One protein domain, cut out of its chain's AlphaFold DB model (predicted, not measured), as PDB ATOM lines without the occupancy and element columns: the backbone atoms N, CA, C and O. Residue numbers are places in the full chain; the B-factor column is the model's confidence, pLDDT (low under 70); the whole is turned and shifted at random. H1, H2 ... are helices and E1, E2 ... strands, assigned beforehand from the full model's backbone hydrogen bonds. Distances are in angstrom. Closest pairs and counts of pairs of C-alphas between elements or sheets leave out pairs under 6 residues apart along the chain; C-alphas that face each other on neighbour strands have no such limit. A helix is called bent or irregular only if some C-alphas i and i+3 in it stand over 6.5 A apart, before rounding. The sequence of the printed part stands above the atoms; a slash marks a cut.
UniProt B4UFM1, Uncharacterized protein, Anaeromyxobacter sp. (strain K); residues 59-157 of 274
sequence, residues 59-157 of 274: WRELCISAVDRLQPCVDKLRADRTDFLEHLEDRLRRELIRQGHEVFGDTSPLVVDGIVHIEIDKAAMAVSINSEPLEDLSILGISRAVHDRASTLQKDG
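Overview. This is residues 59 to 157 of the 274 residues of an uncharacterized protein of Anaeromyxobacter sp. (strain K) (UniProt B4UFM1). A bent helical arm, H1, sticks out with residues 59 to 80 from a compact head, where H2 and H3 pack on the antiparallel sheet E1 E2 E3. Find 99 residues, mostly helix, with H1 H2 E1 E2 E3 H3 in order. The whole is loose: radius of gyration of the C-alphas 18.1 A, spans 65 by 23 by 21 A.

Along the chain. From C-alpha 59 at (109.793, 51.554, 26.633) follow H1, residues 59 to 86: assigned as one helix by its hydrogen bonds, it is bent, C-alphas 69 and 72 being 6.6 A apart. Next come H2, 88 to 98, E1, 110 to 112, E2, 116 to 121, and E3, 126 to 129. H3, 139 to 155, runs 24.1 A to C-alpha 155 at (53.863, 34.300, 48.614).

Arrangement. The strands form a meander of antiparallel neighbours; N 110 and O 118, and N 119 and O 128, are within hydrogen-bond range at 2.9 A. H3 is on the sheet, height 8.4 A. Its residues 139 to 143 alone touch H2, closest C-alphas Leu 92 and Ile 139, 5.7 A. In the arms H1a, residues 59 to 69, and H1b, residues 72 to 86, and in H2 and H3, every O i to N i+4 pair is within hydrogen-bond range.

Size, cuts and confidence. The printed part has no cut; the link H2 to E1 is long; no printed residue is under 70 in pLDDT.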
ATOM      1  N   TRP A  59     110.773  52.325  25.864       93.88
ATOM      2  CA  TRP A  59     109.793  51.554  26.633       93.88
ATOM      3  C   TRP A  59     109.538  52.174  28.006       93.88
ATOM      4  O   TRP A  59     108.386  52.268  28.427       93.88
ATOM      5  N   ARG A  60     110.583  52.658  28.692       94.12
ATOM      6  CA  ARG A  60     110.437  53.380  29.965       94.12
ATOM      7  C   ARG A  60     109.610  54.651  29.802       94.12
ATOM      8  O   ARG A  60     108.653  54.834  30.549       94.12
ATOM      9  N   GLU A  61     109.936  55.486  28.818       94.94
ATOM     10  CA  GLU A  61     109.191  56.717  28.519       94.94
ATOM     11  C   GLU A  61     107.718  56.421  28.204       94.94
ATOM     12  O   GLU A  61     106.819  57.075  28.740       94.94
ATOM     13  N   LEU A  62     107.455  55.390  27.393       94.56
ATOM     14  CA  LEU A  62     106.099  54.969  27.051       94.56
ATOM     15  C   LEU A  62     105.320  54.491  28.282       94.56
ATOM     16  O   LEU A  62     104.165  54.881  28.454       94.56
ATOM     17  N   CYS A  63     105.936  53.666  29.133       92.12
ATOM     18  CA  CYS A  63     105.319  53.154  30.354       92.12
ATOM     19  C   CYS A  63     105.010  54.277  31.347       92.12
ATOM     20  O   CYS A  63     103.886  54.336  31.841       92.12
ATOM     21  N   ILE A  64     105.958  55.187  31.588       94.75
ATOM     22  CA  ILE A  64     105.753  56.359  32.454       94.75
ATOM     23  C   ILE A  64     104.589  57.197  31.914       94.75
ATOM     24  O   ILE A  64     103.598  57.398  32.609       94.75
ATOM     25  N   SER A  65     104.625  57.561  30.629       95.00
ATOM     26  CA  SER A  65     103.552  58.330  29.989       95.00
ATOM     27  C   SER A  65     102.191  57.618  30.014       95.00
ATOM     28  O   SER A  65     101.142  58.260  30.092       95.00
ATOM     29  N   ALA A  66     102.158  56.289  29.889       93.31
ATOM     30  CA  ALA A  66     100.921  55.518  29.972       93.31
ATOM     31  C   ALA A  66     100.357  55.500  31.399       93.31
ATOM     32  O   ALA A  66      99.150  55.675  31.568       93.31
ATOM     33  N   VAL A  67     101.216  55.331  32.410       94.56
ATOM     34  CA  VAL A  67     100.833  55.409  33.826       94.56
ATOM     35  C   VAL A  67     100.297  56.801  34.147       94.56
ATOM     36  O   VAL A  67      99.176  56.899  34.640       94.56
ATOM     37  N   ASP A  68     101.007  57.861  33.759       96.69
ATOM     38  CA  ASP A  68     100.589  59.250  33.990       96.69
ATOM     39  C   ASP A  68      99.232  59.564  33.348       96.69
ATOM     40  O   ASP A  68      98.418  60.287  33.916       96.69
ATOM     41  N   ARG A  69      98.937  58.983  32.176       96.19
ATOM     42  CA  ARG A  69      97.632  59.139  31.507       96.19
ATOM     43  C   ARG A  69      96.514  58.320  32.148       96.19
ATOM     44  O   ARG A  69      95.357  58.733  32.099       96.19
ATOM     45  N   LEU A  70      96.824  57.152  32.709       94.75
ATOM     46  CA  LEU A  70      95.834  56.285  33.353       94.75
ATOM     47  C   LEU A  70      95.539  56.697  34.796       94.75
ATOM     48  O   LEU A  70      94.423  56.469  35.264       94.75
ATOM     49  N   GLN A  71      96.501  57.312  35.481       96.44
ATOM     50  CA  GLN A  71      96.386  57.682  36.887       96.44
ATOM     51  C   GLN A  71      95.155  58.577  37.163       96.44
ATOM     52  O   GLN A  71      94.342  58.189  38.003       96.44
ATOM     53  N   PRO A  72      94.877  59.648  36.387       97.25
ATOM     54  CA  PRO A  72      93.661  60.448  36.559       97.25
ATOM     55  C   PRO A  72      92.361  59.656  36.365       97.25
ATOM     56  O   PRO A  72      91.365  59.930  37.030       97.25
ATOM     57  N   CYS A  73      92.346  58.659  35.472       95.12
ATOM     58  CA  CYS A  73      91.177  57.800  35.268       95.12
ATOM     59  C   CYS A  73      90.928  56.904  36.485       95.12
ATOM     60  O   CYS A  73      89.783  56.726  36.896       95.12
ATOM     61  N   VAL A  74      91.994  56.347  37.069       94.38
ATOM     62  CA  VAL A  74      91.910  55.549  38.300       94.38
ATOM     63  C   VAL A  74      91.445  56.414  39.466       94.38
ATOM     64  O   VAL A  74      90.555  56.000  40.206       94.38
ATOM     65  N   ASP A  75      92.000  57.612  39.614       94.50
ATOM     66  CA  ASP A  75      91.640  58.520  40.703       94.50
ATOM     67  C   ASP A  75      90.205  59.026  40.567       94.50
ATOM     68  O   ASP A  75      89.471  59.036  41.553       94.50
ATOM     69  N   LYS A  76      89.751  59.309  39.340       95.00
ATOM     70  CA  LYS A  76      88.341  59.587  39.068       95.00
ATOM     71  C   LYS A  76      87.444  58.421  39.480       95.00
ATOM     72  O   LYS A  76      86.485  58.630  40.206       95.00
ATOM     73  N   LEU A  77      87.760  57.190  39.073       92.88
ATOM     74  CA  LEU A  77      86.955  56.019  39.445       92.88
ATOM     75  C   LEU A  77      86.945  55.779  40.957       92.88
ATOM     76  O   LEU A  77      85.941  55.322  41.497       92.88
ATOM     77  N   ARG A  78      88.045  56.083  41.653       91.44
ATOM     78  CA  ARG A  78      88.104  56.031  43.118       91.44
ATOM     79  C   ARG A  78      87.205  57.089  43.750       91.44
ATOM     80  O   ARG A  78      86.480  56.741  44.674       91.44
ATOM     81  N   ALA A  79      87.234  58.322  43.247       92.25
ATOM     82  CA  ALA A  79      86.372  59.404  43.714       92.25
ATOM     83  C   ALA A  79      84.888  59.099  43.454       92.25
ATOM     84  O   ALA A  79      84.095  59.127  44.392       92.25
ATOM     85  N   ASP A  80      84.535  58.701  42.227       90.50
ATOM     86  CA  ASP A  80      83.173  58.311  41.838       90.50
ATOM     87  C   ASP A  80      82.658  57.150  42.706       90.50
ATOM     88  O   ASP A  80      81.491  57.109  43.093       90.50
ATOM     89  N   ARG A  81      83.536  56.197  43.045       89.06
ATOM     90  CA  ARG A  81      83.213  55.083  43.942       89.06
ATOM     91  C   ARG A  81      82.938  55.552  45.369       89.06
ATOM     92  O   ARG A  81      81.999  55.048  45.980       89.06
ATOM     93  N   THR A  82      83.743  56.466  45.905       89.94
ATOM     94  CA  THR A  82      83.521  57.029  47.244       89.94
ATOM     95  C   THR A  82      82.196  57.791  47.297       89.94
ATOM     96  O   THR A  82      81.374  57.470  48.150       89.94
ATOM     97  N   ASP A  83      81.931  58.683  46.333       91.06
ATOM     98  CA  ASP A  83      80.647  59.401  46.214       91.06
ATOM     99  C   ASP A  83      79.460  58.431  46.147       91.06
ATOM    100  O   ASP A  83      78.457  58.576  46.852       91.06
ATOM    101  N   PHE A  84      79.587  57.390  45.320       90.56
ATOM    102  CA  PHE A  84      78.541  56.391  45.180       90.56
ATOM    103  C   PHE A  84      78.238  55.691  46.510       90.56
ATOM    104  O   PHE A  84      77.065  55.534  46.836       90.56
ATOM    105  N   LEU A  85      79.259  55.288  47.276       89.19
ATOM    106  CA  LEU A  85      79.089  54.592  48.557       89.19
ATOM    107  C   LEU A  85      78.560  55.503  49.669       89.19
ATOM    108  O   LEU A  85      77.773  55.046  50.500       89.19
ATOM    109  N   GLU A  86      78.956  56.777  49.679       90.62
ATOM    110  CA  GLU A  86      78.433  57.776  50.618       90.62
ATOM    111  C   GLU A  86      76.925  57.969  50.440       90.62
ATOM    112  O   GLU A  86      76.193  58.068  51.422       90.62
ATOM    113  N   HIS A  87      76.446  57.920  49.195       94.00
ATOM    114  CA  HIS A  87      75.041  58.142  48.855       94.00
ATOM    115  C   HIS A  87      74.248  56.869  48.527       94.00
ATOM    116  O   HIS A  87      73.081  56.965  48.131       94.00
ATOM    117  N   LEU A  88      74.850  55.685  48.660       94.06
ATOM    118  CA  LEU A  88      74.242  54.412  48.268       94.06
ATOM    119  C   LEU A  88      72.936  54.158  49.028       94.06
ATOM    120  O   LEU A  88      71.909  53.901  48.405       94.06
ATOM    121  N   GLU A  89      72.965  54.280  50.357       95.00
ATOM    122  CA  GLU A  89      71.809  54.040  51.232       95.00
ATOM    123  C   GLU A  89      70.632  54.966  50.894       95.00
ATOM    124  O   GLU A  89      69.511  54.497  50.701       95.00
ATOM    125  N   ASP A  90      70.887  56.264  50.713       95.44
ATOM    126  CA  ASP A  90      69.851  57.252  50.394       95.44
ATOM    127  C   ASP A  90      69.273  57.080  48.988       95.44
ATOM    128  O   ASP A  90      68.074  57.275  48.756       95.44
ATOM    129  N   ARG A  91      70.123  56.759  48.005       95.88
ATOM    130  CA  ARG A  91      69.682  56.477  46.631       95.88
ATOM    131  C   ARG A  91      68.851  55.194  46.600       95.88
ATOM    132  O   ARG A  91      67.795  55.185  45.971       95.88
ATOM    133  N   LEU A  92      69.282  54.158  47.320       97.06
ATOM    134  CA  LEU A  92      68.576  52.884  47.406       97.06
ATOM    135  C   LEU A  92      67.234  53.029  48.125       97.06
ATOM    136  O   LEU A  92      66.221  52.576  47.601       97.06
ATOM    137  N   ARG A  93      67.196  53.712  49.275       97.44
ATOM    138  CA  ARG A  93      65.954  53.987  50.009       97.44
ATOM    139  C   ARG A  93      64.936  54.695  49.121       97.44
ATOM    140  O   ARG A  93      63.789  54.266  49.050       97.44
ATOM    141  N   ARG A  94      65.352  55.759  48.423       97.19
ATOM    142  CA  ARG A  94      64.471  56.493  47.501       97.19
ATOM    143  C   ARG A  94      63.945  55.604  46.385       97.19
ATOM    144  O   ARG A  94      62.765  55.687  46.067       97.19
ATOM    145  N   GLU A  95      64.797  54.761  45.811       98.00
ATOM    146  CA  GLU A  95      64.386  53.835  44.761       98.00
ATOM    147  C   GLU A  95      63.374  52.797  45.267       98.00
ATOM    148  O   GLU A  95      62.355  52.580  44.620       98.00
ATOM    149  N   LEU A  96      63.607  52.206  46.438       98.12
ATOM    150  CA  LEU A  96      62.696  51.233  47.046       98.12
ATOM    151  C   LEU A  96      61.336  51.860  47.386       98.12
ATOM    152  O   LEU A  96      60.300  51.304  47.028       98.12
ATOM    153  N   ILE A  97      61.329  53.057  47.984       97.88
ATOM    154  CA  ILE A  97      60.093  53.811  48.263       97.88
ATOM    155  C   ILE A  97      59.358  54.144  46.958       97.88
ATOM    156  O   ILE A  97      58.141  53.997  46.875       97.88
ATOM    157  N   ARG A  98      60.084  54.547  45.906       97.62
ATOM    158  CA  ARG A  98      59.510  54.814  44.576       97.62
ATOM    159  C   ARG A  98      58.841  53.573  43.973       97.62
ATOM    160  O   ARG A  98      57.892  53.718  43.208       97.62
ATOM    161  N   GLN A  99      59.323  52.379  44.310       97.38
ATOM    162  CA  GLN A  99      58.738  51.095  43.912       97.38
ATOM    163  C   GLN A  99      57.598  50.623  44.839       97.38
ATOM    164  O   GLN A  99      57.005  49.581  44.581       97.38
ATOM    165  N   GLY A 100      57.248  51.397  45.873       97.56
ATOM    166  CA  GLY A 100      56.134  51.115  46.781       97.56
ATOM    167  C   GLY A 100      56.500  50.299  48.021       97.56
ATOM    168  O   GLY A 100      55.597  49.871  48.733       97.56
ATOM    169  N   HIS A 101      57.791  50.091  48.288       98.12
ATOM    170  CA  HIS A 101      58.246  49.383  49.481       98.12
ATOM    171  C   HIS A 101      58.296  50.297  50.717       98.12
ATOM    172  O   HIS A 101      58.676  51.469  50.634       98.12
ATOM    173  N   GLU A 102      57.979  49.739  51.887       97.44
ATOM    174  CA  GLU A 102      58.224  50.367  53.189       97.44
ATOM    175  C   GLU A 102      59.695  50.129  53.574       97.44
ATOM    176  O   GLU A 102      60.164  48.993  53.540       97.44
ATOM    177  N   VAL A 103      60.452  51.171  53.941       97.38
ATOM    178  CA  VAL A 103      61.875  51.033  54.316       97.38
ATOM    179  C   VAL A 103      62.109  51.571  55.723       97.38
ATOM    180  O   VAL A 103      61.961  52.769  55.970       97.38
ATOM    181  N   PHE A 104      62.528  50.690  56.626       95.94
ATOM    182  CA  PHE A 104      62.781  50.967  58.037       95.94
ATOM    183  C   PHE A 104      64.276  50.903  58.380       95.94
ATOM    184  O   PHE A 104      65.058  50.226  57.708       95.94
ATOM    185  N   GLY A 105      64.646  51.578  59.474       91.75
ATOM    186  CA  GLY A 105      66.035  51.775  59.905       91.75
ATOM    187  C   GLY A 105      66.657  53.001  59.241       91.75
ATOM    188  O   GLY A 105      66.286  53.328  58.115       91.75
ATOM    189  N   ASP A 106      67.568  53.683  59.937       86.31
ATOM    190  CA  ASP A 106      68.244  54.892  59.435       86.31
ATOM    191  C   ASP A 106      69.505  54.545  58.643       86.31
ATOM    192  O   ASP A 106      69.734  55.097  57.569       86.31
ATOM    193  N   THR A 107      70.259  53.566  59.142       86.94
ATOM    194  CA  THR A 107      71.492  53.047  58.544       86.94
ATOM    195  C   THR A 107      71.391  51.546  58.313       86.94
ATOM    196  O   THR A 107      70.482  50.887  58.820       86.94
ATOM    197  N   SER A 108      72.358  50.981  57.588       87.50
ATOM    198  CA  SER A 108      72.495  49.527  57.467       87.50
ATOM    199  C   SER A 108      72.506  48.823  58.847       87.50
ATOM    200  O   SER A 108      73.213  49.287  59.747       87.50
ATOM    201  N   PRO A 109      71.754  47.718  59.034       93.38
ATOM    202  CA  PRO A 109      70.877  47.074  58.053       93.38
ATOM    203  C   PRO A 109      69.576  47.851  57.789       93.38
ATOM    204  O   PRO A 109      68.858  48.224  58.715       93.38
ATOM    205  N   LEU A 110      69.226  48.005  56.508       95.81
ATOM    206  CA  LEU A 110      67.903  48.491  56.108       95.81
ATOM    207  C   LEU A 110      66.908  47.329  56.155       95.81
ATOM    208  O   LEU A 110      67.228  46.223  55.716       95.81
ATOM    209  N   VAL A 111      65.694  47.577  56.646       97.00
ATOM    210  CA  VAL A 111      64.621  46.574  56.695       97.00
ATOM    211  C   VAL A 111      63.507  46.985  55.739       97.00
ATOM    212  O   VAL A 111      62.862  48.007  55.945       97.00
ATOM    213  N   VAL A 112      63.262  46.184  54.707       97.81
ATOM    214  CA  VAL A 112      62.262  46.440  53.664       97.81
ATOM    215  C   VAL A 112      61.019  45.589  53.895       97.81
ATOM    216  O   VAL A 112      61.116  44.379  54.121       97.81
ATOM    217  N   ASP A 113      59.853  46.235  53.888       96.75
ATOM    218  CA  ASP A 113      58.527  45.671  54.173       96.75
ATOM    219  C   ASP A 113      58.463  44.879  55.489       96.75
ATOM    220  O   ASP A 113      57.641  43.982  55.651       96.75
ATOM    221  N   GLY A 114      59.369  45.174  56.428       93.88
ATOM    222  CA  GLY A 114      59.525  44.449  57.691       93.88
ATOM    223  C   GLY A 114      60.156  43.053  57.579       93.88
ATOM    224  O   GLY A 114      60.393  42.424  58.611       93.88
ATOM    225  N   ILE A 115      60.446  42.566  56.366       95.19
ATOM    226  CA  ILE A 115      60.773  41.151  56.108       95.19
ATOM    227  C   ILE A 115      62.119  40.923  55.404       95.19
ATOM    228  O   ILE A 115      62.770  39.909  55.663       95.19
ATOM    229  N   VAL A 116      62.570  41.848  54.551       97.38
ATOM    230  CA  VAL A 116      63.844  41.737  53.822       97.38
ATOM    231  C   VAL A 116      64.895  42.622  54.479       97.38
ATOM    232  O   VAL A 116      64.644  43.794  54.735       97.38
ATOM    233  N   HIS A 117      66.078  42.080  54.752       97.00
ATOM    234  CA  HIS A 117      67.207  42.843  55.285       97.00
ATOM    235  C   HIS A 117      68.225  43.138  54.196       97.00
ATOM    236  O   HIS A 117      68.573  42.238  53.434       97.00
ATOM    237  N   ILE A 118      68.730  44.368  54.173       97.50
ATOM    238  CA  ILE A 118      69.814  44.792  53.292       97.50
ATOM    239  C   ILE A 118      70.988  45.239  54.156       97.50
ATOM    240  O   ILE A 118      70.908  46.251  54.860       97.50
ATOM    241  N   GLU A 119      72.087  44.499  54.080       96.88
ATOM    242  CA  GLU A 119      73.343  44.849  54.736       96.88
ATOM    243  C   GLU A 119      74.295  45.440  53.700       96.88
ATOM    244  O   GLU A 119      74.459  44.895  52.610       96.88
ATOM    245  N   ILE A 120      74.896  46.580  54.023       95.75
ATOM    246  CA  ILE A 120      75.800  47.316  53.144       95.75
ATOM    247  C   ILE A 120      77.112  47.470  53.903       95.75
ATOM    248  O   ILE A 120      77.234  48.300  54.804       95.75
ATOM    249  N   ASP A 121      78.105  46.675  53.518       95.38
ATOM    250  CA  ASP A 121      79.467  46.811  54.012       95.38
ATOM    251  C   ASP A 121      80.231  47.761  53.085       95.38
ATOM    252  O   ASP A 121      80.721  47.383  52.017       95.38
ATOM    253  N   LYS A 122      80.327  49.029  53.496       91.88
ATOM    254  CA  LYS A 122      81.053  50.065  52.746       91.88
ATOM    255  C   LYS A 122      82.556  49.788  52.673       91.88
ATOM    256  O   LYS A 122      83.187  50.194  51.699       91.88
ATOM    257  N   ALA A 123      83.126  49.107  53.670       91.00
ATOM    258  CA  ALA A 123      84.552  48.806  53.717       91.00
ATOM    259  C   ALA A 123      84.903  47.651  52.770       91.00
ATOM    260  O   ALA A 123      85.836  47.768  51.975       91.00
ATOM    261  N   ALA A 124      84.120  46.570  52.803       92.69
ATOM    262  CA  ALA A 124      84.266  45.442  51.885       92.69
ATOM    263  C   ALA A 124      83.688  45.719  50.485       92.69
ATOM    264  O   ALA A 124      83.946  44.957  49.556       92.69
ATOM    265  N   MET A 125      82.931  46.811  50.327       89.81
ATOM    266  CA  MET A 125      82.162  47.137  49.122       89.81
ATOM    267  C   MET A 125      81.220  45.997  48.728       89.81
ATOM    268  O   MET A 125      81.146  45.606  47.564       89.81
ATOM    269  N   ALA A 126      80.523  45.452  49.718       95.06
ATOM    270  CA  ALA A 126      79.617  44.331  49.548       95.06
ATOM    271  C   ALA A 126      78.205  44.730  49.976       95.06
ATOM    272  O   ALA A 126      78.015  45.483  50.930       95.06
ATOM    273  N   VAL A 127      77.213  44.202  49.266       96.19
ATOM    274  CA  VAL A 127      75.809  44.282  49.669       96.19
ATOM    275  C   VAL A 127      75.298  42.861  49.821       96.19
ATOM    276  O   VAL A 127      75.545  42.025  48.950       96.19
ATOM    277  N   SER A 128      74.604  42.581  50.918       97.44
ATOM    278  CA  SER A 128      73.909  41.318  51.125       97.44
ATOM    279  C   SER A 128      72.413  41.562  51.308       97.44
ATOM    280  O   SER A 128      71.990  42.591  51.843       97.44
ATOM    281  N   ILE A 129      71.600  40.620  50.835       97.25
ATOM    282  CA  ILE A 129      70.159  40.595  51.069       97.25
ATOM    283  C   ILE A 129      69.860  39.333  51.862       97.25
ATOM    284  O   ILE A 129      70.063  38.230  51.365       97.25
ATOM    285  N   ASN A 130      69.381  39.490  53.096       95.44
ATOM    286  CA  ASN A 130      69.175  38.376  54.023       95.44
ATOM    287  C   ASN A 130      70.416  37.461  54.139       95.44
ATOM    288  O   ASN A 130      70.307  36.242  54.026       95.44
ATOM    289  N   SER A 131      71.594  38.060  54.335       93.31
ATOM    290  CA  SER A 131      72.895  37.373  54.430       93.31
ATOM    291  C   SER A 131      73.412  36.739  53.131       93.31
ATOM    292  O   SER A 131      74.516  36.193  53.127       93.31
ATOM    293  N   GLU A 132      72.674  36.812  52.022       95.88
ATOM    294  CA  GLU A 132      73.153  36.346  50.720       95.88
ATOM    295  C   GLU A 132      73.863  37.489  49.980       95.88
ATOM    296  O   GLU A 132      73.252  38.540  49.765       95.88
ATOM    297  N   PRO A 133      75.141  37.329  49.591       97.12
ATOM    298  CA  PRO A 133      75.876  38.374  48.892       97.12
ATOM    299  C   PRO A 133      75.294  38.614  47.496       97.12
ATOM    300  O   PRO A 133      74.962  37.673  46.773       97.12
ATOM    301  N   LEU A 134      75.214  39.881  47.101       96.75
ATOM    302  CA  LEU A 134      74.730  40.293  45.792       96.75
ATOM    303  C   LEU A 134      75.898  40.647  44.864       96.75
ATOM    304  O   LEU A 134      76.802  41.388  45.241       96.75
ATOM    305  N   GLU A 135      75.861  40.144  43.630       93.31
ATOM    306  CA  GLU A 135      76.889  40.447  42.623       93.31
ATOM    307  C   GLU A 135      76.669  41.810  41.946       93.31
ATOM    308  O   GLU A 135      77.620  42.555  41.703       93.31
ATOM    309  N   ASP A 136      75.416  42.149  41.628       93.25
ATOM    310  CA  ASP A 136      75.054  43.421  40.999       93.25
ATOM    311  C   ASP A 136      74.760  44.484  42.064       93.25
ATOM    312  O   ASP A 136      73.647  44.596  42.573       93.25
ATOM    313  N   LEU A 137      75.777  45.288  42.370       93.69
ATOM    314  CA  LEU A 137      75.707  46.362  43.365       93.69
ATOM    315  C   LEU A 137      75.069  47.657  42.833       93.69
ATOM    316  O   LEU A 137      75.107  48.692  43.502       93.69
ATOM    317  N   SER A 138      74.515  47.649  41.618       93.69
ATOM    318  CA  SER A 138      73.766  48.800  41.120       93.69
ATOM    319  C   SER A 138      72.463  48.979  41.904       93.69
ATOM    320  O   SER A 138      71.847  48.015  42.347       93.69
ATOM    321  N   ILE A 139      71.991  50.224  42.028       96.50
ATOM    322  CA  ILE A 139      70.717  50.537  42.703       96.50
ATOM    323  C   ILE A 139      69.558  49.704  42.136       96.50
ATOM    324  O   ILE A 139      68.751  49.159  42.886       96.50
ATOM    325  N   LEU A 140      69.505  49.563  40.808       96.00
ATOM    326  CA  LEU A 140      68.477  48.769  40.137       96.00
ATOM    327  C   LEU A 140      68.640  47.271  40.418       96.00
ATOM    328  O   LEU A 140      67.639  46.613  40.694       96.00
ATOM    329  N   GLY A 141      69.870  46.751  40.378       96.50
ATOM    330  CA  GLY A 141      70.177  45.358  40.708       96.50
ATOM    331  C   GLY A 141      69.749  44.996  42.127       96.50
ATOM    332  O   GLY A 141      68.995  44.040  42.314       96.50
ATOM    333  N   ILE A 142      70.124  45.829  43.102       97.81
ATOM    334  CA  ILE A 142      69.725  45.677  44.506       97.81
ATOM    335  C   ILE A 142      68.199  45.747  44.635       97.81
ATOM    336  O   ILE A 142      67.600  44.831  45.191       97.81
ATOM    337  N   SER A 143      67.549  46.778  44.081       97.94
ATOM    338  CA  SER A 143      66.088  46.939  44.188       97.94
ATOM    339  C   SER A 143      65.311  45.751  43.611       97.94
ATOM    340  O   SER A 143      64.359  45.279  44.228       97.94
ATOM    341  N   ARG A 144      65.764  45.194  42.477       98.06
ATOM    342  CA  ARG A 144      65.151  44.013  41.863       98.06
ATOM    343  C   ARG A 144      65.290  42.791  42.762       98.06
ATOM    344  O   ARG A 144      64.307  42.101  42.995       98.06
ATOM    345  N   ALA A 145      66.487  42.550  43.293       98.00
ATOM    346  CA  ALA A 145      66.727  41.421  44.183       98.00
ATOM    347  C   ALA A 145      65.904  41.524  45.483       98.00
ATOM    348  O   ALA A 145      65.390  40.514  45.967       98.00
ATOM    349  N   VAL A 146      65.718  42.739  46.013       98.19
ATOM    350  CA  VAL A 146      64.825  43.003  47.154       98.19
ATOM    351  C   VAL A 146      63.380  42.677  46.795       98.19
ATOM    352  O   VAL A 146      62.731  41.943  47.538       98.19
ATOM    353  N   HIS A 147      62.894  43.174  45.656       97.62
ATOM    354  CA  HIS A 147      61.533  42.928  45.188       97.62
ATOM    355  C   HIS A 147      61.251  41.431  45.007       97.62
ATOM    356  O   HIS A 147      60.277  40.911  45.553       97.62
ATOM    357  N   ASP A 148      62.141  40.720  44.312       97.50
ATOM    358  CA  ASP A 148      62.022  39.281  44.074       97.50
ATOM    359  C   ASP A 148      61.997  38.507  45.403       97.50
ATOM    360  O   ASP A 148      61.168  37.614  45.604       97.50
ATOM    361  N   ARG A 149      62.865  38.877  46.357       97.50
ATOM    362  CA  ARG A 149      62.913  38.235  47.677       97.50
ATOM    363  C   ARG A 149      61.666  38.523  48.508       97.50
ATOM    364  O   ARG A 149      61.130  37.598  49.117       97.50
ATOM    365  N   ALA A 150      61.204  39.772  48.535       96.75
ATOM    366  CA  ALA A 150      59.992  40.167  49.244       96.75
ATOM    367  C   ALA A 150      58.769  39.436  48.676       96.75
ATOM    368  O   ALA A 150      58.001  38.849  49.438       96.75
ATOM    369  N   SER A 151      58.641  39.376  47.346       96.56
ATOM    370  CA  SER A 151      57.552  38.665  46.675       96.56
ATOM    371  C   SER A 151      57.546  37.171  47.006       96.56
ATOM    372  O   SER A 151      56.473  36.612  47.236       96.56
ATOM    373  N   THR A 152      58.710  36.514  47.035       96.44
ATOM    374  CA  THR A 152      58.809  35.097  47.421       96.44
ATOM    375  C   THR A 152      58.384  34.889  48.874       96.44
ATOM    376  O   THR A 152      57.496  34.083  49.138       96.44
ATOM    377  N   LEU A 153      58.935  35.668  49.812       96.50
ATOM    378  CA  LEU A 153      58.610  35.548  51.239       96.50
ATOM    379  C   LEU A 153      57.131  35.838  51.537       96.50
ATOM    380  O   LEU A 153      56.539  35.187  52.393       96.50
ATOM    381  N   GLN A 154      56.519  36.791  50.833       94.75
ATOM    382  CA  GLN A 154      55.091  37.086  50.970       94.75
ATOM    383  C   GLN A 154      54.217  35.962  50.408       94.75
ATOM    384  O   GLN A 154      53.218  35.596  51.026       94.75
ATOM    385  N   LYS A 155      54.591  35.403  49.252       96.06
ATOM    386  CA  LYS A 155      53.863  34.300  48.614       96.06
ATOM    387  C   LYS A 155      53.900  33.024  49.455       96.06
ATOM    388  O   LYS A 155      52.880  32.346  49.564       96.06
ATOM    389  N   ASP A 156      55.053  32.725  50.044       95.25
ATOM    390  CA  ASP A 156      55.276  31.524  50.856       95.25
ATOM    391  C   ASP A 156      54.919  31.741  52.341       95.25
ATOM    392  O   ASP A 156      55.000  30.819  53.159       95.25
ATOM    393  N   GLY A 157      54.495  32.960  52.689       94.62
ATOM    394  CA  GLY A 157      54.131  33.369  54.037       94.62
ATOM    395  C   GLY A 157      52.925  32.612  54.593       94.62
ATOM    396  O   GLY A 157      51.954  32.283  53.905       94.62
TER     397      GLY A 157